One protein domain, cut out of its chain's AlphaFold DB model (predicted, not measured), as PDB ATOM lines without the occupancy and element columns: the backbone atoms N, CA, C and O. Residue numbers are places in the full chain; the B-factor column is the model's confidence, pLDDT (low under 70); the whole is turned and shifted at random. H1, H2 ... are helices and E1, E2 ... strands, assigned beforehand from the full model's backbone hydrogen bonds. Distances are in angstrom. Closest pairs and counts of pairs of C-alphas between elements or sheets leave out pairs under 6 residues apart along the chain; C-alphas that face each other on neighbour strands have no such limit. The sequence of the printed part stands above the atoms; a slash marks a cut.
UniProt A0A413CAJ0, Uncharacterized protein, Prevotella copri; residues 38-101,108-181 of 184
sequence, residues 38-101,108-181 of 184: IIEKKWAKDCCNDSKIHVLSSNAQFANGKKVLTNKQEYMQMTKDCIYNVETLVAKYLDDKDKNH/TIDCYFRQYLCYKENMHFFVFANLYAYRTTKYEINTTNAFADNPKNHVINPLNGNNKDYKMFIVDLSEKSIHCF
ATOM      1  N   ILE A  38     156.919 173.122 168.450       80.56
ATOM      2  CA  ILE A  38     156.086 172.349 169.381       80.56
ATOM      3  C   ILE A  38     156.179 170.878 168.981       80.56
ATOM      4  O   ILE A  38     155.989 170.540 167.814       80.56
ATOM      5  N   ILE A  39     156.476 170.002 169.942       83.62
ATOM      6  CA  ILE A  39     156.511 168.552 169.731       83.62
ATOM      7  C   ILE A  39     155.299 167.936 170.421       83.62
ATOM      8  O   ILE A  39     155.231 167.890 171.648       83.62
ATOM      9  N   GLU A  40     154.366 167.420 169.632       86.25
ATOM     10  CA  GLU A  40     153.239 166.636 170.132       86.25
ATOM     11  C   GLU A  40     153.587 165.146 170.095       86.25
ATOM     12  O   GLU A  40     154.138 164.656 169.108       86.25
ATOM     13  N   LYS A  41     153.248 164.413 171.161       88.50
ATOM     14  CA  LYS A  41     153.361 162.950 171.227       88.50
ATOM     15  C   LYS A  41     151.972 162.329 171.196       88.50
ATOM     16  O   LYS A  41     151.183 162.559 172.107       88.50
ATOM     17  N   LYS A  42     151.708 161.475 170.208       89.38
ATOM     18  CA  LYS A  42     150.514 160.623 170.189       89.38
ATOM     19  C   LYS A  42     150.897 159.212 170.609       89.38
ATOM     20  O   LYS A  42     151.687 158.574 169.913       89.38
ATOM     21  N   TRP A  43     150.347 158.733 171.722       90.00
ATOM     22  CA  TRP A  43     150.652 157.410 172.265       90.00
ATOM     23  C   TRP A  43     149.818 156.310 171.606       90.00
ATOM     24  O   TRP A  43     148.648 156.502 171.276       90.00
ATOM     25  N   ALA A  44     150.415 155.131 171.443       90.50
ATOM     26  CA  ALA A  44     149.765 153.980 170.822       90.50
ATOM     27  C   ALA A  44     148.597 153.456 171.658       90.50
ATOM     28  O   ALA A  44     147.556 153.113 171.104       90.50
ATOM     29  N   LYS A  45     148.738 153.450 172.989       87.56
ATOM     30  CA  LYS A  45     147.675 153.029 173.916       87.56
ATOM     31  C   LYS A  45     146.367 153.822 173.741       87.56
ATOM     32  O   LYS A  45     145.305 153.289 174.025       87.56
ATOM     33  N   ASP A  46     146.456 155.050 173.226       88.31
ATOM     34  CA  ASP A  46     145.321 155.957 173.014       88.31
ATOM     35  C   ASP A  46     144.743 155.847 171.582       88.31
ATOM     36  O   ASP A  46     143.910 156.651 171.170       88.31
ATOM     37  N   CYS A  47     145.209 154.879 170.781       85.44
ATOM     38  CA  CYS A  47     144.811 154.683 169.383       85.44
ATOM     39  C   CYS A  47     144.037 153.371 169.171       85.44
ATOM     40  O   CYS A  47     144.226 152.397 169.899       85.44
ATOM     41  N   CYS A  48     143.215 153.307 168.116       82.56
ATOM     42  CA  CYS A  48     142.570 152.063 167.676       82.56
ATOM     43  C   CYS A  48     143.576 151.110 167.010       82.56
ATOM     44  O   CYS A  48     144.531 151.567 166.378       82.56
ATOM     45  N   ASN A  49     143.360 149.795 167.117       78.38
ATOM     46  CA  ASN A  49     144.339 148.782 166.700       78.38
ATOM     47  C   ASN A  49     144.707 148.838 165.209       78.38
ATOM     48  O   ASN A  49     145.891 148.776 164.885       78.38
ATOM     49  N   ASP A  50     143.743 149.079 164.321       77.06
ATOM     50  CA  ASP A  50     143.991 149.170 162.873       77.06
ATOM     51  C   ASP A  50     144.929 150.325 162.488       77.06
ATOM     52  O   ASP A  50     145.604 150.281 161.462       77.06
ATOM     53  N   SER A  51     145.012 151.364 163.325       80.31
ATOM     54  CA  SER A  51     145.885 152.519 163.088       80.31
ATOM     55  C   SER A  51     147.322 152.321 163.574       80.31
ATOM     56  O   SER A  51     148.149 153.218 163.399       80.31
ATOM     57  N   LYS A  52     147.613 151.180 164.213       89.00
ATOM     58  CA  LYS A  52     148.887 150.947 164.895       89.00
ATOM     59  C   LYS A  52     149.922 150.205 164.052       89.00
ATOM     60  O   LYS A  52     151.099 150.297 164.381       89.00
ATOM     61  N   ILE A  53     149.511 149.483 163.006       94.19
ATOM     62  CA  ILE A  53     150.412 148.675 162.171       94.19
ATOM     63  C   ILE A  53     150.770 149.424 160.888       94.19
ATOM     64  O   ILE A  53     149.907 149.870 160.130       94.19
ATOM     65  N   HIS A  54     152.064 149.489 160.601       94.31
ATOM     66  CA  HIS A  54     152.612 150.059 159.383       94.31
ATOM     67  C   HIS A  54     153.568 149.064 158.722       94.31
ATOM     68  O   HIS A  54     154.593 148.693 159.286       94.31
ATOM     69  N   VAL A  55     153.250 148.636 157.501       96.06
ATOM     70  CA  VAL A  55     154.178 147.831 156.696       96.06
ATOM     71  C   VAL A  55     155.145 148.774 155.989       96.06
ATOM     72  O   VAL A  55     154.726 149.677 155.259       96.06
ATOM     73  N   LEU A  56     156.432 148.569 156.238       96.25
ATOM     74  CA  LEU A  56     157.514 149.319 155.626       96.25
ATOM     75  C   LEU A  56     157.707 148.900 154.163       96.25
ATOM     76  O   LEU A  56     157.494 147.748 153.770       96.25
ATOM     77  N   SER A  57     158.127 149.862 153.352       95.38
ATOM     78  CA  SER A  57     158.513 149.660 151.961       95.38
ATOM     79  C   SER A  57     159.897 149.011 151.843       95.38
ATOM     80  O   SER A  57     160.717 149.055 152.762       95.38
ATOM     81  N   SER A  58     160.188 148.431 150.678       95.44
ATOM     82  CA  SER A  58     161.475 147.778 150.390       95.44
ATOM     83  C   SER A  58     162.682 148.719 150.463       95.44
ATOM     84  O   SER A  58     163.809 148.274 150.670       95.44
ATOM     85  N   ASN A  59     162.463 150.027 150.306       93.81
ATOM     86  CA  ASN A  59     163.493 151.057 150.383       93.81
ATOM     87  C   ASN A  59     163.502 151.807 151.722       93.81
ATOM     88  O   ASN A  59     164.144 152.856 151.793       93.81
ATOM     89  N   ALA A  60     162.818 151.292 152.750       94.44
ATOM     90  CA  ALA A  60     162.763 151.921 154.060       94.44
ATOM     91  C   ALA A  60     164.154 152.103 154.685       94.44
ATOM     92  O   ALA A  60     165.064 151.285 154.502       94.44
ATOM     93  N   GLN A  61     164.307 153.191 155.439       93.19
ATOM     94  CA  GLN A  61     165.581 153.611 156.017       93.19
ATOM     95  C   GLN A  61     165.437 153.944 157.496       93.19
ATOM     96  O   GLN A  61     164.382 154.365 157.971       93.19
ATOM     97  N   PHE A  62     166.530 153.781 158.226       90.12
ATOM     98  CA  PHE A  62     166.668 154.339 159.559       90.12
ATOM     99  C   PHE A  62     166.939 155.848 159.499       90.12
ATOM    100  O   PHE A  62     167.290 156.391 158.453       90.12
ATOM    101  N   ALA A  63     166.864 156.520 160.650       84.88
ATOM    102  CA  ALA A  63     167.109 157.961 160.767       84.88
ATOM    103  C   ALA A  63     168.492 158.421 160.255       84.88
ATOM    104  O   ALA A  63     168.656 159.572 159.868       84.88
ATOM    105  N   ASN A  64     169.489 157.531 160.224       85.75
ATOM    106  CA  ASN A  64     170.820 157.820 159.675       85.75
ATOM    107  C   ASN A  64     170.935 157.584 158.154       85.75
ATOM    108  O   ASN A  64     172.048 157.559 157.630       85.75
ATOM    109  N   GLY A  65     169.823 157.333 157.458       88.19
ATOM    110  CA  GLY A  65     169.783 157.067 156.018       88.19
ATOM    111  C   GLY A  65     170.225 155.657 155.609       88.19
ATOM    112  O   GLY A  65     170.166 155.312 154.428       88.19
ATOM    113  N   LYS A  66     170.655 154.799 156.547       90.19
ATOM    114  CA  LYS A  66     170.945 153.395 156.220       90.19
ATOM    115  C   LYS A  66     169.642 152.670 155.905       90.19
ATOM    116  O   LYS A  66     168.669 152.795 156.646       90.19
ATOM    117  N   LYS A  67     169.638 151.878 154.832       93.00
ATOM    118  CA  LYS A  67     168.513 150.995 154.503       93.00
ATOM    119  C   LYS A  67     168.314 149.947 155.596       93.00
ATOM    120  O   LYS A  67     169.287 149.480 156.186       93.00
ATOM    121  N   VAL A  68     167.054 149.582 155.832       92.25
ATOM    122  CA  VAL A  68     166.701 148.461 156.715       92.25
ATOM    123  C   VAL A  68     167.170 147.145 156.102       92.25
ATOM    124  O   VAL A  68     167.815 146.353 156.781       92.25
ATOM    125  N   LEU A  69     166.906 146.953 154.807       93.44
ATOM    126  CA  LEU A  69     167.389 145.799 154.058       93.44
ATOM    127  C   LEU A  69     168.801 146.002 153.522       93.44
ATOM    128  O   LEU A  69     169.159 147.072 153.020       93.44
ATOM    129  N   THR A  70     169.574 144.923 153.562       90.56
ATOM    130  CA  THR A  70     170.852 144.810 152.857       90.56
ATOM    131  C   THR A  70     170.658 144.177 151.477       90.56
ATOM    132  O   THR A  70     169.623 143.585 151.186       90.56
ATOM    133  N   ASN A  71     171.680 144.242 150.619       86.81
ATOM    134  CA  ASN A  71     171.614 143.702 149.253       86.81
ATOM    135  C   ASN A  71     171.423 142.172 149.185       86.81
ATOM    136  O   ASN A  71     171.189 141.645 148.104       86.81
ATOM    137  N   LYS A  72     171.573 141.460 150.308       89.69
ATOM    138  CA  LYS A  72     171.400 140.001 150.393       89.69
ATOM    139  C   LYS A  72     169.965 139.584 150.726       89.69
ATOM    140  O   LYS A  72     169.660 138.398 150.682       89.69
ATOM    141  N   GLN A  73     169.112 140.542 151.075       95.38
ATOM    142  CA  GLN A  73     167.768 140.301 151.585       95.38
ATOM    143  C   GLN A  73     166.735 140.679 150.526       95.38
ATOM    144  O   GLN A  73     166.721 141.801 150.019       95.38
ATOM    145  N   GLU A  74     165.860 139.734 150.200       96.88
ATOM    146  CA  GLU A  74     164.781 139.923 149.235       96.88
ATOM    147  C   GLU A  74     163.534 140.432 149.958       96.88
ATOM    148  O   GLU A  74     163.028 139.768 150.858       96.88
ATOM    149  N   TYR A  75     163.023 141.606 149.586       97.38
ATOM    150  CA  TYR A  75     161.789 142.133 150.171       97.38
ATOM    151  C   TYR A  75     160.590 141.239 149.844       97.38
ATOM    152  O   TYR A  75     160.355 140.916 148.681       97.38
ATOM    153  N   MET A  76     159.774 140.945 150.854       96.56
ATOM    154  CA  MET A  76     158.543 140.178 150.706       96.56
ATOM    155  C   MET A  76     157.341 141.017 151.140       96.56
ATOM    156  O   MET A  76     157.316 141.593 152.230       96.56
ATOM    157  N   GLN A  77     156.299 141.056 150.310       94.94
ATOM    158  CA  GLN A  77     155.044 141.689 150.698       94.94
ATOM    159  C   GLN A  77     154.362 140.877 151.808       94.94
ATOM    160  O   GLN A  77     154.191 139.664 151.695       94.94
ATOM    161  N   MET A  78     153.941 141.552 152.879       95.25
ATOM    162  CA  MET A  78     153.266 140.898 154.001       95.25
ATOM    163  C   MET A  78     151.788 140.640 153.704       95.25
ATOM    164  O   MET A  78     151.045 141.554 153.344       95.25
ATOM    165  N   THR A  79     151.352 139.400 153.918       94.69
ATOM    166  CA  THR A  79     149.932 139.023 153.954       94.69
ATOM    167  C   THR A  79     149.332 139.296 155.336       94.69
ATOM    168  O   THR A  79     150.053 139.512 156.312       94.69
ATOM    169  N   LYS A  80     147.997 139.250 155.446       93.69
ATOM    170  CA  LYS A  80     147.310 139.362 156.746       93.69
ATOM    171  C   LYS A  80     147.742 138.259 157.717       93.69
ATOM    172  O   LYS A  80     148.025 138.557 158.872       93.69
ATOM    173  N   ASP A  81     147.878 137.028 157.229       93.94
ATOM    174  CA  ASP A  81     148.303 135.884 158.045       93.94
ATOM    175  C   ASP A  81     149.744 136.042 158.539       93.94
ATOM    176  O   ASP A  81     150.049 135.741 159.690       93.94
ATOM    177  N   CYS A  82     150.630 136.579 157.693       94.38
ATOM    178  CA  CYS A  82     151.998 136.916 158.081       94.38
ATOM    179  C   CYS A  82     152.000 137.919 159.246       94.38
ATOM    180  O   CYS A  82     152.636 137.670 160.266       94.38
ATOM    181  N   ILE A  83     151.228 139.007 159.136       95.56
ATOM    182  CA  ILE A  83     151.101 140.014 160.202       95.56
ATOM    183  C   ILE A  83     150.543 139.390 161.487       95.56
ATOM    184  O   ILE A  83     151.091 139.624 162.560       95.56
ATOM    185  N   TYR A  84     149.497 138.565 161.389       94.38
ATOM    186  CA  TYR A  84     148.909 137.877 162.541       94.38
ATOM    187  C   TYR A  84     149.919 136.969 163.260       94.38
ATOM    188  O   TYR A  84     150.009 136.986 164.490       94.38
ATOM    189  N   ASN A  85     150.722 136.213 162.507       95.12
ATOM    190  CA  ASN A  85     151.753 135.343 163.071       95.12
ATOM    191  C   ASN A  85     152.852 136.148 163.777       95.12
ATOM    192  O   ASN A  85     153.259 135.784 164.880       95.12
ATOM    193  N   VAL A  86     153.293 137.260 163.178       95.50
ATOM    194  CA  VAL A  86     154.262 138.178 163.798       95.50
ATOM    195  C   VAL A  86     153.710 138.747 165.103       95.50
ATOM    196  O   VAL A  86     154.368 138.637 166.131       95.50
ATOM    197  N   GLU A  87     152.500 139.315 165.088       94.12
ATOM    198  CA  GLU A  87     151.870 139.904 166.279       94.12
ATOM    199  C   GLU A  87     151.719 138.868 167.401       94.12
ATOM    200  O   GLU A  87     152.016 139.169 168.553       94.12
ATOM    201  N   THR A  88     151.326 137.635 167.064       92.94
ATOM    202  CA  THR A  88     151.194 136.533 168.030       92.94
ATOM    203  C   THR A  88     152.530 136.195 168.694       92.94
ATOM    204  O   THR A  88     152.603 136.068 169.917       92.94
ATOM    205  N   LEU A  89     153.600 136.070 167.901       94.06
ATOM    206  CA  LEU A  89     154.938 135.767 168.416       94.06
ATOM    207  C   LEU A  89     155.489 136.914 169.265       94.06
ATOM    208  O   LEU A  89     156.028 136.674 170.345       94.06
ATOM    209  N   VAL A  90     155.335 138.153 168.796       92.44
ATOM    210  CA  VAL A  90     155.817 139.347 169.498       92.44
ATOM    211  C   VAL A  90     155.059 139.548 170.806       92.44
ATOM    212  O   VAL A  90     155.698 139.776 171.828       92.44
ATOM    213  N   ALA A  91     153.730 139.416 170.812       90.25
ATOM    214  CA  ALA A  91     152.925 139.521 172.029       90.25
ATOM    215  C   ALA A  91     153.376 138.502 173.081       90.25
ATOM    216  O   ALA A  91     153.725 138.886 174.196       90.25
ATOM    217  N   LYS A  92     153.487 137.224 172.691       89.31
ATOM    218  CA  LYS A  92     153.978 136.167 173.582       89.31
ATOM    219  C   LYS A  92     155.374 136.480 174.128       89.31
ATOM    220  O   LYS A  92     155.623 136.326 175.317       89.31
ATOM    221  N   TYR A  93     156.283 136.937 173.268       88.75
ATOM    222  CA  TYR A  93     157.634 137.304 173.682       88.75
ATOM    223  C   TYR A  93     157.644 138.449 174.702       88.75
ATOM    224  O   TYR A  93     158.387 138.384 175.681       88.75
ATOM    225  N   LEU A  94     156.834 139.491 174.489       85.44
ATOM    226  CA  LEU A  94     156.727 140.620 175.414       85.44
ATOM    227  C   LEU A  94     156.176 140.180 176.772       85.44
ATOM    228  O   LEU A  94     156.754 140.543 177.795       85.44
ATOM    229  N   ASP A  95     155.128 139.357 176.781       81.75
ATOM    230  CA  ASP A  95     154.525 138.851 178.017       81.75
ATOM    231  C   ASP A  95     155.513 137.970 178.812       81.75
ATOM    232  O   ASP A  95     155.603 138.077 180.036       81.75
ATOM    233  N   ASP A  96     156.329 137.160 178.123       81.25
ATOM    234  CA  ASP A  96     157.318 136.276 178.754       81.25
ATOM    235  C   ASP A  96     158.580 137.019 179.249       81.25
ATOM    236  O   ASP A  96     159.186 136.631 180.257       81.25
ATOM    237  N   LYS A  97     159.046 138.041 178.515       73.75
ATOM    238  CA  LYS A  97     160.395 138.621 178.687       73.75
ATOM    239  C   LYS A  97     160.428 140.078 179.147       73.75
ATOM    240  O   LYS A  97     161.447 140.485 179.704       73.75
ATOM    241  N   ASP A  98     159.369 140.863 178.964       67.94
ATOM    242  CA  ASP A  98     159.381 142.307 179.225       67.94
ATOM    243  C   ASP A  98     158.530 142.700 180.437       67.94
ATOM    244  O   ASP A  98     157.431 143.224 180.312       67.94
ATOM    245  N   LYS A  99     159.062 142.508 181.650       60.91
ATOM    246  CA  LYS A  99     158.355 142.805 182.914       60.91
ATOM    247  C   LYS A  99     158.091 144.301 183.177       60.91
ATOM    248  O   LYS A  99     157.411 144.633 184.146       60.91
ATOM    249  N   ASN A 100     158.603 145.210 182.341       57.75
ATOM    250  CA  ASN A 100     158.397 146.659 182.462       57.75
ATOM    251  C   ASN A 100     157.046 147.062 181.852       57.75
ATOM    252  O   ASN A 100     156.975 147.704 180.808       57.75
ATOM    253  N   HIS A 101     155.953 146.636 182.479       57.06
ATOM    254  CA  HIS A 101     154.617 146.833 181.927       57.06
ATOM    255  C   HIS A 101     154.098 148.264 182.135       57.06
ATOM    256  O   HIS A 101     154.117 148.804 183.244       57.06
ATOM    257  N   THR A 108     150.140 143.412 175.818       80.12
ATOM    258  CA  THR A 108     151.305 144.310 175.909       80.12
ATOM    259  C   THR A 108     151.663 144.947 174.562       80.12
ATOM    260  O   THR A 108     152.074 146.109 174.505       80.12
ATOM    261  N   ILE A 109     151.445 144.231 173.455       86.69
ATOM    262  CA  ILE A 109     151.699 144.743 172.101       86.69
ATOM    263  C   ILE A 109     150.817 145.951 171.732       86.69
ATOM    264  O   ILE A 109     151.230 146.800 170.940       86.69
ATOM    265  N   ASP A 110     149.635 146.096 172.343       87.38
ATOM    266  CA  ASP A 110     148.710 147.205 172.085       87.38
ATOM    267  C   ASP A 110     149.204 148.541 172.645       87.38
ATOM    268  O   ASP A 110     148.715 149.599 172.226       87.38
ATOM    269  N   CYS A 111     150.186 148.508 173.549       87.31
ATOM    270  CA  CYS A 111     150.892 149.690 174.034       87.31
ATOM    271  C   CYS A 111     151.880 150.261 173.007       87.31
ATOM    272  O   CYS A 111     152.470 151.309 173.269       87.31
ATOM    273  N   TYR A 112     152.031 149.620 171.843       90.19
ATOM    274  CA  TYR A 112     152.971 150.024 170.806       90.19
ATOM    275  C   TYR A 112     152.296 150.204 169.440       90.19
ATOM    276  O   TYR A 112     151.381 149.476 169.039       90.19
ATOM    277  N   PHE A 113     152.789 151.193 168.698       93.12
ATOM    278  CA  PHE A 113     152.744 151.180 167.245       93.12
ATOM    279  C   PHE A 113     153.773 150.171 166.735       93.12
ATOM    280  O   PHE A 113     154.769 149.900 167.410       93.12
ATOM    281  N   ARG A 114     153.537 149.622 165.543       94.00
ATOM    282  CA  ARG A 114     154.345 148.558 164.956       94.00
ATOM    283  C   ARG A 114     154.711 148.891 163.530       94.00
ATOM    284  O   ARG A 114     153.856 149.235 162.717       94.00
ATOM    285  N   GLN A 115     155.990 148.753 163.233       95.56
ATOM    286  CA  GLN A 115     156.533 148.801 161.892       95.56
ATOM    287  C   GLN A 115     157.102 147.438 161.534       95.56
ATOM    288  O   GLN A 115     157.983 146.939 162.234       95.56
ATOM    289  N   TYR A 116     156.610 146.864 160.440       96.62
ATOM    290  CA  TYR A 116     157.040 145.553 159.971       96.62
ATOM    291  C   TYR A 116     157.644 145.626 158.580       96.62
ATOM    292  O   TYR A 116     157.085 146.259 157.686       96.62
ATOM    293  N   LEU A 117     158.770 144.944 158.395       96.81
ATOM    294  CA  LEU A 117     159.384 144.733 157.092       96.81
ATOM    295  C   LEU A 117     159.729 143.254 156.953       96.81
ATOM    296  O   LEU A 117     160.594 142.753 157.667       96.81
ATOM    297  N   CYS A 118     159.054 142.569 156.033       97.44
ATOM    298  CA  CYS A 118     159.297 141.161 155.755       97.44
ATOM    299  C   CYS A 118     160.321 140.993 154.633       97.44
ATOM    300  O   CYS A 118     160.293 141.714 153.630       97.44
ATOM    301  N   TYR A 119     161.224 140.038 154.808       96.94
ATOM    302  CA  TYR A 119     162.220 139.688 153.816       96.94
ATOM    303  C   TYR A 119     162.570 138.207 153.860       96.94
ATOM    304  O   TYR A 119     162.345 137.514 154.853       96.94
ATOM    305  N   LYS A 120     163.138 137.728 152.761       96.38
ATOM    306  CA  LYS A 120     163.684 136.388 152.628       96.38
ATOM    307  C   LYS A 120     165.205 136.459 152.570       96.38
ATOM    308  O   LYS A 120     165.773 137.279 151.850       96.38
ATOM    309  N   GLU A 121     165.863 135.587 153.322       94.50
ATOM    310  CA  GLU A 121     167.318 135.425 153.328       94.50
ATOM    311  C   GLU A 121     167.629 133.948 153.581       94.50
ATOM    312  O   GLU A 121     167.051 133.341 154.474       94.50
ATOM    313  N   ASN A 122     168.492 133.335 152.765       91.31
ATOM    314  CA  ASN A 122     168.869 131.917 152.895       91.31
ATOM    315  C   ASN A 122     167.671 130.945 153.006       91.31
ATOM    316  O   ASN A 122     167.694 130.009 153.793       91.31
ATOM    317  N   MET A 123     166.616 131.170 152.212       89.75
ATOM    318  CA  MET A 123     165.345 130.414 152.237       89.75
ATOM    319  C   MET A 123     164.488 130.574 153.505       89.75
ATOM    320  O   MET A 123     163.392 130.020 153.547       89.75
ATOM    321  N   HIS A 124     164.920 131.365 154.486       94.19
ATOM    322  CA  HIS A 124     164.138 131.692 155.676       94.19
ATOM    323  C   HIS A 124     163.354 132.989 155.482       94.19
ATOM    324  O   HIS A 124     163.774 133.877 154.735       94.19
ATOM    325  N   PHE A 125     162.208 133.082 156.157       94.88
ATOM    326  CA  PHE A 125     161.374 134.279 156.178       94.88
ATOM    327  C   PHE A 125     161.563 135.013 157.494       94.88
ATOM    328  O   PHE A 125     161.236 134.498 158.561       94.88
ATOM    329  N   PHE A 126     162.032 136.248 157.396       95.94
ATOM    330  CA  PHE A 126     162.287 137.100 158.538       95.94
ATOM    331  C   PHE A 126     161.410 138.340 158.489       95.94
ATOM    332  O   PHE A 126     161.074 138.855 157.421       95.94
ATOM    333  N   VAL A 127     161.076 138.862 159.665       96.88
ATOM    334  CA  VAL A 127     160.408 140.149 159.811       96.88
ATOM    335  C   VAL A 127     161.217 141.021 160.750       96.88
ATOM    336  O   VAL A 127     161.360 140.720 161.933       96.88
ATOM    337  N   PHE A 128     161.710 142.140 160.229       95.12
ATOM    338  CA  PHE A 128     162.138 143.243 161.073       95.12
ATOM    339  C   PHE A 128     160.897 143.860 161.721       95.12
ATOM    340  O   PHE A 128     159.998 144.335 161.023       95.12
ATOM    341  N   ALA A 129     160.856 143.840 163.050       94.25
ATOM    342  CA  ALA A 129     159.782 144.388 163.857       94.25
ATOM    343  C   ALA A 129     160.306 145.545 164.707       94.25
ATOM    344  O   ALA A 129     161.154 145.347 165.572       94.25
ATOM    345  N   ASN A 130     159.778 146.746 164.476       93.25
ATOM    346  CA  ASN A 130     160.035 147.927 165.295       93.25
ATOM    347  C   ASN A 130     158.761 148.322 166.047       93.25
ATOM    348  O   ASN A 130     157.754 148.674 165.432       93.25
ATOM    349  N   LEU A 131     158.817 148.270 167.373       91.31
ATOM    350  CA  LEU A 131     157.766 148.713 168.277       91.31
ATOM    351  C   LEU A 131     158.122 150.076 168.860       91.31
ATOM    352  O   LEU A 131     159.260 150.287 169.281       91.31
ATOM    353  N   TYR A 132     157.150 150.980 168.932       90.12
ATOM    354  CA  TYR A 132     157.340 152.310 169.508       90.12
ATOM    355  C   TYR A 132     156.069 152.808 170.203       90.12
ATOM    356  O   TYR A 132     154.968 152.722 169.663       90.12
ATOM    357  N   ALA A 133     156.203 153.318 171.426       88.88
ATOM    358  CA  ALA A 133     155.070 153.646 172.291       88.88
ATOM    359  C   ALA A 133     154.336 154.928 171.862       88.88
ATOM    360  O   ALA A 133     153.155 155.103 172.168       88.88
ATOM    361  N   TYR A 134     155.010 155.832 171.144       87.31
ATOM    362  CA  TYR A 134     154.417 157.069 170.639       87.31
ATOM    363  C   TYR A 134     155.049 157.530 169.326       87.31
ATOM    364  O   TYR A 134     156.238 157.328 169.082       87.31
ATOM    365  N   ARG A 135     154.256 158.223 168.507       87.38
ATOM    366  CA  ARG A 135     154.729 158.984 167.342       87.38
ATOM    367  C   ARG A 135     154.775 160.472 167.668       87.38
ATOM    368  O   ARG A 135     153.974 160.944 168.478       87.38
ATOM    369  N   THR A 136     155.683 161.197 167.030       85.25
ATOM    370  CA  THR A 136     155.822 162.644 167.202       85.25
ATOM    371  C   THR A 136     155.358 163.398 165.964       85.25
ATOM    372  O   THR A 136     155.640 162.995 164.838       85.25
ATOM    373  N   THR A 137     154.679 164.518 166.190       85.00
ATOM    374  CA  THR A 137     154.430 165.533 165.164       85.00
ATOM    375  C   THR A 137     155.092 166.821 165.621       85.00
ATOM    376  O   THR A 137     154.930 167.234 166.771       85.00
ATOM    377  N   LYS A 138     155.878 167.435 164.740       86.38
ATOM    378  CA  LYS A 138     156.517 168.727 164.983       86.38
ATOM    379  C   LYS A 138     155.715 169.817 164.293       86.38
ATOM    380  O   LYS A 138     155.441 169.693 163.102       86.38
ATOM    381  N   TYR A 139     155.398 170.878 165.017       82.50
ATOM    382  CA  TYR A 139     154.713 172.045 164.476       82.50
ATOM    383  C   TYR A 139     155.634 173.254 164.534       82.50
ATOM    384  O   TYR A 139     156.245 173.532 165.571       82.50
ATOM    385  N   GLU A 140     155.729 173.965 163.416       84.00
ATOM    386  CA  GLU A 140     156.431 175.242 163.355       84.00
ATOM    387  C   GLU A 140     155.523 176.336 163.923       84.00
ATOM    388  O   GLU A 140     154.393 176.528 163.464       84.00
ATOM    389  N   ILE A 141     156.002 177.037 164.954       73.38
ATOM    390  CA  ILE A 141     155.227 178.087 165.616       73.38
ATOM    391  C   ILE A 141     154.888 179.199 164.616       73.38
ATOM    392  O   ILE A 141     155.707 179.580 163.786       73.38
ATOM    393  N   ASN A 142     153.660 179.714 164.716       74.44
ATOM    394  CA  ASN A 142     153.069 180.717 163.820       74.44
ATOM    395  C   ASN A 142     152.750 180.224 162.397       74.44
ATOM    396  O   ASN A 142     152.452 181.037 161.524       74.44
ATOM    397  N   THR A 143     152.753 178.910 162.162       71.56
ATOM    398  CA  THR A 143     152.285 178.311 160.905       71.56
ATOM    399  C   THR A 143     151.327 177.149 161.174       71.56
ATOM    400  O   THR A 143     151.197 176.677 162.303       71.56
ATOM    401  N   THR A 144     150.668 176.651 160.126       73.94
ATOM    402  CA  THR A 144     149.945 175.367 160.152       73.94
ATOM    403  C   THR A 144     150.818 174.200 159.677       73.94
ATOM    404  O   THR A 144     150.299 173.119 159.402       73.94
ATOM    405  N   ASN A 145     152.133 174.405 159.524       78.31
ATOM    406  CA  ASN A 145     153.039 173.380 159.020       78.31
ATOM    407  C   ASN A 145     153.251 172.304 160.085       78.31
ATOM    408  O   ASN A 145     153.659 172.592 161.213       78.31
ATOM    409  N   ALA A 146     153.008 171.055 159.697       78.81
ATOM    410  CA  ALA A 146     153.226 169.881 160.523       78.81
ATOM    411  C   ALA A 146     154.216 168.939 159.832       78.81
ATOM    412  O   ALA A 146     154.066 168.613 158.653       78.81
ATOM    413  N   PHE A 147     155.206 168.473 160.584       79.44
ATOM    414  CA  PHE A 147     156.230 167.548 160.117       79.44
ATOM    415  C   PHE A 147     156.147 166.259 160.930       79.44
ATOM    416  O   PHE A 147     156.292 166.269 162.155       79.44
ATOM    417  N   ALA A 148     155.923 165.147 160.240       81.25
ATOM    418  CA  ALA A 148     155.942 163.811 160.811       81.25
ATOM    419  C   ALA A 148     156.667 162.868 159.851       81.25
ATOM    420  O   ALA A 148     156.530 162.985 158.630       81.25
ATOM    421  N   ASP A 149     157.421 161.925 160.407       80.94
ATOM    422  CA  ASP A 149     158.093 160.913 159.602       80.94
ATOM    423  C   ASP A 149     157.057 160.015 158.926       80.94
ATOM    424  O   ASP A 149     156.092 159.567 159.550       80.94
ATOM    425  N   ASN A 150     157.255 159.731 157.635       83.44
ATOM    426  CA  ASN A 150     156.395 158.796 156.919       83.44
ATOM    427  C   ASN A 150     156.634 157.374 157.465       83.44
ATOM    428  O   ASN A 150     157.691 156.798 157.175       83.44
ATOM    429  N   PRO A 151     155.651 156.765 158.159       84.12
ATOM    430  CA  PRO A 151     155.831 155.490 158.846       84.12
ATOM    431  C   PRO A 151     155.988 154.302 157.887       84.12
ATOM    432  O   PRO A 151     156.208 153.187 158.349       84.12
ATOM    433  N   LYS A 152     155.869 154.506 156.566       87.62
ATOM    434  CA  LYS A 152     156.140 153.480 155.548       87.62
ATOM    435  C   LYS A 152     157.585 153.479 155.056       87.62
ATOM    436  O   LYS A 152     158.064 152.435 154.638       87.62
ATOM    437  N   ASN A 153     158.270 154.623 155.084       90.25
ATOM    438  CA  ASN A 153     159.602 154.768 154.478       90.25
ATOM    439  C   ASN A 153     160.708 155.023 155.506       90.25
ATOM    440  O   ASN A 153     161.879 154.831 155.192       90.25
ATOM    441  N   HIS A 154     160.353 155.441 156.721       91.12
ATOM    442  CA  HIS A 154     161.314 155.727 157.779       91.12
ATOM    443  C   HIS A 154     160.988 154.913 159.024       91.12
ATOM    444  O   HIS A 154     159.841 154.896 159.476       91.12
ATOM    445  N   VAL A 155     161.994 154.245 159.586       90.25
ATOM    446  CA  VAL A 155     161.874 153.567 160.879       90.25
ATOM    447  C   VAL A 155     161.735 154.624 161.970       90.25
ATOM    448  O   VAL A 155     162.633 155.441 162.173       90.25
ATOM    449  N   ILE A 156     160.613 154.592 162.687       87.50
ATOM    450  CA  ILE A 156     160.307 155.498 163.793       87.50
ATOM    451  C   ILE A 156     160.960 154.919 165.047       87.50
ATOM    452  O   ILE A 156     160.341 154.213 165.843       87.50
ATOM    453  N   ASN A 157     162.262 155.157 165.169       77.31
ATOM    454  CA  ASN A 157     163.055 154.799 166.336       77.31
ATOM    455  C   ASN A 157     164.310 155.689 166.394       77.31
ATOM    456  O   ASN A 157     165.033 155.775 165.392       77.31
ATOM    457  N   PRO A 158     164.593 156.364 167.522       62.25
ATOM    458  CA  PRO A 158     165.877 157.016 167.707       62.25
ATOM    459  C   PRO A 158     166.959 155.935 167.816       62.25
ATOM    460  O   PRO A 158     167.080 155.272 168.836       62.25
ATOM    461  N   LEU A 159     167.777 155.777 166.770       59.59
ATOM    462  CA  LEU A 159     168.904 154.827 166.740       59.59
ATOM    463  C   LEU A 159     169.830 154.909 167.971       59.59
ATOM    464  O   LEU A 159     170.530 153.944 168.256       59.59
ATOM    465  N   ASN A 160     169.827 156.044 168.678       53.88
ATOM    466  CA  ASN A 160     170.592 156.282 169.891       53.88
ATOM    467  C   ASN A 160     169.640 156.570 171.063       53.88
ATOM    468  O   ASN A 160     168.910 157.563 171.042       53.88
ATOM    469  N   GLY A 161     169.700 155.740 172.105       49.38
ATOM    470  CA  GLY A 161     168.999 155.958 173.370       49.38
ATOM    471  C   GLY A 161     168.450 154.661 173.953       49.38
ATOM    472  O   GLY A 161     167.681 153.959 173.306       49.38
ATOM    473  N   ASN A 162     168.826 154.352 175.194       48.00
ATOM    474  CA  ASN A 162     168.233 153.249 175.941       48.00
ATOM    475  C   ASN A 162     166.790 153.634 176.280       48.00
ATOM    476  O   ASN A 162     166.569 154.551 177.074       48.00
ATOM    477  N   ASN A 163     165.813 153.038 175.604       63.28
ATOM    478  CA  ASN A 163     164.486 153.629 175.566       63.28
ATOM    479  C   ASN A 163     163.422 152.552 175.716       63.28
ATOM    480  O   ASN A 163     163.029 151.907 174.755       63.28
ATOM    481  N   LYS A 164     162.933 152.391 176.948       70.81
ATOM    482  CA  LYS A 164     161.763 151.572 177.315       70.81
ATOM    483  C   LYS A 164     160.560 151.737 176.365       70.81
ATOM    484  O   LYS A 164     159.748 150.830 176.248       70.81
ATOM    485  N   ASP A 165     160.481 152.882 175.687       80.75
ATOM    486  CA  ASP A 165     159.419 153.256 174.760       80.75
ATOM    487  C   ASP A 165     159.608 152.666 173.346       80.75
ATOM    488  O   ASP A 165     158.715 152.818 172.515       80.75
ATOM    489  N   TYR A 166     160.740 152.016 173.046       84.12
ATOM    490  CA  TYR A 166     161.071 151.472 171.725       84.12
ATOM    491  C   TYR A 166     161.694 150.079 171.830       84.12
ATOM    492  O   TYR A 166     162.508 149.813 172.714       84.12
ATOM    493  N   LYS A 167     161.350 149.179 170.906       86.00
ATOM    494  CA  LYS A 167     161.928 147.828 170.839       86.00
ATOM    495  C   LYS A 167     162.101 147.395 169.396       86.00
ATOM    496  O   LYS A 167     161.222 147.631 168.575       86.00
ATOM    497  N   MET A 168     163.217 146.745 169.092       88.44
ATOM    498  CA  MET A 168     163.477 146.192 167.766       88.44
ATOM    499  C   MET A 168     163.806 144.709 167.858       88.44
ATOM    500  O   MET A 168     164.590 144.281 168.711       88.44
ATOM    501  N   PHE A 169     163.227 143.940 166.947       88.69
ATOM    502  CA  PHE A 169     163.411 142.501 166.859       88.69
ATOM    503  C   PHE A 169     163.575 142.058 165.411       88.69
ATOM    504  O   PHE A 169     163.070 142.702 164.489       88.69
ATOM    505  N   ILE A 170     164.223 140.912 165.238       93.44
ATOM    506  CA  ILE A 170     164.069 140.077 164.053       93.44
ATOM    507  C   ILE A 170     163.212 138.884 164.458       93.44
ATOM    508  O   ILE A 170     163.572 138.136 165.364       93.44
ATOM    509  N   VAL A 171     162.069 138.724 163.808       95.19
ATOM    510  CA  VAL A 171     161.197 137.560 163.963       95.19
ATOM    511  C   VAL A 171     161.541 136.579 162.852       95.19
ATOM    512  O   VAL A 171     161.419 136.937 161.682       95.19
ATOM    513  N   ASP A 172     161.958 135.366 163.196       95.38
ATOM    514  CA  ASP A 172     162.080 134.270 162.234       95.38
ATOM    515  C   ASP A 172     160.727 133.548 162.164       95.38
ATOM    516  O   ASP A 172     160.280 132.911 163.121       95.38
ATOM    517  N   LEU A 173     160.038 133.686 161.030       94.25
ATOM    518  CA  LEU A 173     158.750 133.035 160.793       94.25
ATOM    519  C   LEU A 173     158.893 131.558 160.424       94.25
ATOM    520  O   LEU A 173     157.954 130.794 160.654       94.25
ATOM    521  N   SER A 174     160.037 131.158 159.866       92.81
ATOM    522  CA  SER A 174     160.336 129.759 159.559       92.81
ATOM    523  C   SER A 174     160.522 128.956 160.846       92.81
ATOM    524  O   SER A 174     159.979 127.859 160.975       92.81
ATOM    525  N   GLU A 175     161.229 129.524 161.822       93.69
ATOM    526  CA  GLU A 175     161.521 128.881 163.109       93.69
ATOM    527  C   GLU A 175     160.544 129.258 164.229       93.69
ATOM    528  O   GLU A 175     160.559 128.650 165.301       93.69
ATOM    529  N   LYS A 176     159.663 130.238 163.990       93.50
ATOM    530  CA  LYS A 176     158.730 130.796 164.985       93.50
ATOM    531  C   LYS A 176     159.457 131.311 166.233       93.50
ATOM    532  O   LYS A 176     159.028 131.068 167.363       93.50
ATOM    533  N   SER A 177     160.555 132.028 166.020       92.19
ATOM    534  CA  SER A 177     161.443 132.528 167.070       92.19
ATOM    535  C   SER A 177     161.659 134.041 166.948       92.19
ATOM    536  O   SER A 177     161.323 134.667 165.939       92.19
ATOM    537  N   ILE A 178     162.170 134.659 168.017       90.81
ATOM    538  CA  ILE A 178     162.479 136.093 168.057       90.81
ATOM    539  C   ILE A 178     163.918 136.292 168.512       90.81
ATOM    540  O   ILE A 178     164.316 135.835 169.585       90.81
ATOM    541  N   HIS A 179     164.668 137.045 167.716       86.00
ATOM    542  CA  HIS A 179     166.013 137.503 168.019       86.00
ATOM    543  C   HIS A 179     165.968 138.998 168.352       86.00
ATOM    544  O   HIS A 179     165.517 139.822 167.551       86.00
ATOM    545  N   CYS A 180     166.420 139.368 169.551       70.44
ATOM    546  CA  CYS A 180     166.481 140.771 169.948       70.44
ATOM    547  C   CYS A 180     167.560 141.522 169.180       70.44
ATOM    548  O   CYS A 180     168.699 141.069 169.075       70.44
ATOM    549  N   PHE A 181     167.212 142.725 168.730       64.44
ATOM    550  CA  PHE A 181     168.182 143.670 168.206       64.44
ATOM    551  C   PHE A 181     168.787 144.460 169.374       64.44
ATOM    552  O   PHE A 181     168.426 145.607 169.622       64.44
TER     553      PHE A 181
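What this domain is: This is residues 38 to 101 and 108 to 181 of the 184 residues of an uncharacterized protein of Prevotella copri (UniProt A0A413CAJ0). A strongly twisted sheet of six strands, E2, E3, E4, E5, E7 and E8, has the long helix H1 packed on it, and a two-stranded arm of E1 and E6 runs away from one end of the sheet and makes much of the length. E6 is the continuation of E5 after a bend, and part of the long link after E6 folds back along it. The printed part has 138 residues, with elements in the order E1, E2, E3, H1, H2, E4, E5, E6, E7, E8; the class is mixed, helices and strands. The six-stranded sheet is branched at E4, with E2 and E4 parallel and its other neighbour pairs antiparallel, while E1 and E6 form an antiparallel sheet of two. The whole is compact, with a radius of gyration of the C-alphas of 15.4 A, and only just elongated, spanning 53 by 35 by 28 A.

Where its parts are: E1 covers residues 38 to 43, with C-alpha 38 at (156.086, 172.349, 169.381). E2 is residues 53 to 55 and E3 residues 74 to 76. H1, residues 80 to 97, is 25.6 A long and begins at C-alpha 80 (147.310, 139.362, 156.746). H2 is residues 108 to 111. E4, residues 113 to 121, measures 25.6 A, and E5, residues 124 to 132, 25.7 A. E6, residues 134 to 140, and E7, residues 166 to 172, each measure 19.7 A. E8, residues 177 to 180, ends at C-alpha 180 (166.481, 140.771, 169.948).

How they stand to each other: E2 and E3 lie on one side of E4, beside residues 114 to 116 and 118 to 120, and E5 lies on the other side. N 54 and O 114 are 2.8 A apart, and N 76 and O 118 2.9 A, both within hydrogen-bond range. The hairpin E4 and E5 has N 117 and O 128 at 3.0 A. E5 and E7 have N 129 and O 169 at 2.9 A, and the hairpin E7 and E8 has N 170 and O 179 at 2.9 A. H1 is on this sheet with residues 82 to 94; its closest C-alphas to E7 are those of Val 86 and Val 171, 7.0 A apart. H1 touches H2 with residues 87 to 95 alone, the C-alphas of Ala 91 and Ile 109 being 5.4 A apart. H2 only just is on the sheet and only grazes it, with residues 109 to 111. Every O i to N i+4 pair of H1 is within hydrogen-bond range; H2 is too short for such a pair. E5 runs on into E6 at 57 degrees across a break of 1 residue. E1 and E6 have N 40 and O 137 at 2.9 A. Residues 138 to 139 of E6 pair antiparallel with residues 146 to 147.

The domain as a whole: The two C-alphas farthest apart, those of Met 123 and Asn 142, are 53.1 A apart. Residues 102 to 107 are not printed, and C-alphas 101 and 108 are 7.3 A apart across the cut. The links E2 to E3, 18 residues, and E6 to E7, 25 residues, are long. The mean pLDDT of the printed part is 86.6; residues 98 to 101, 158 to 163 and 181 are under 70.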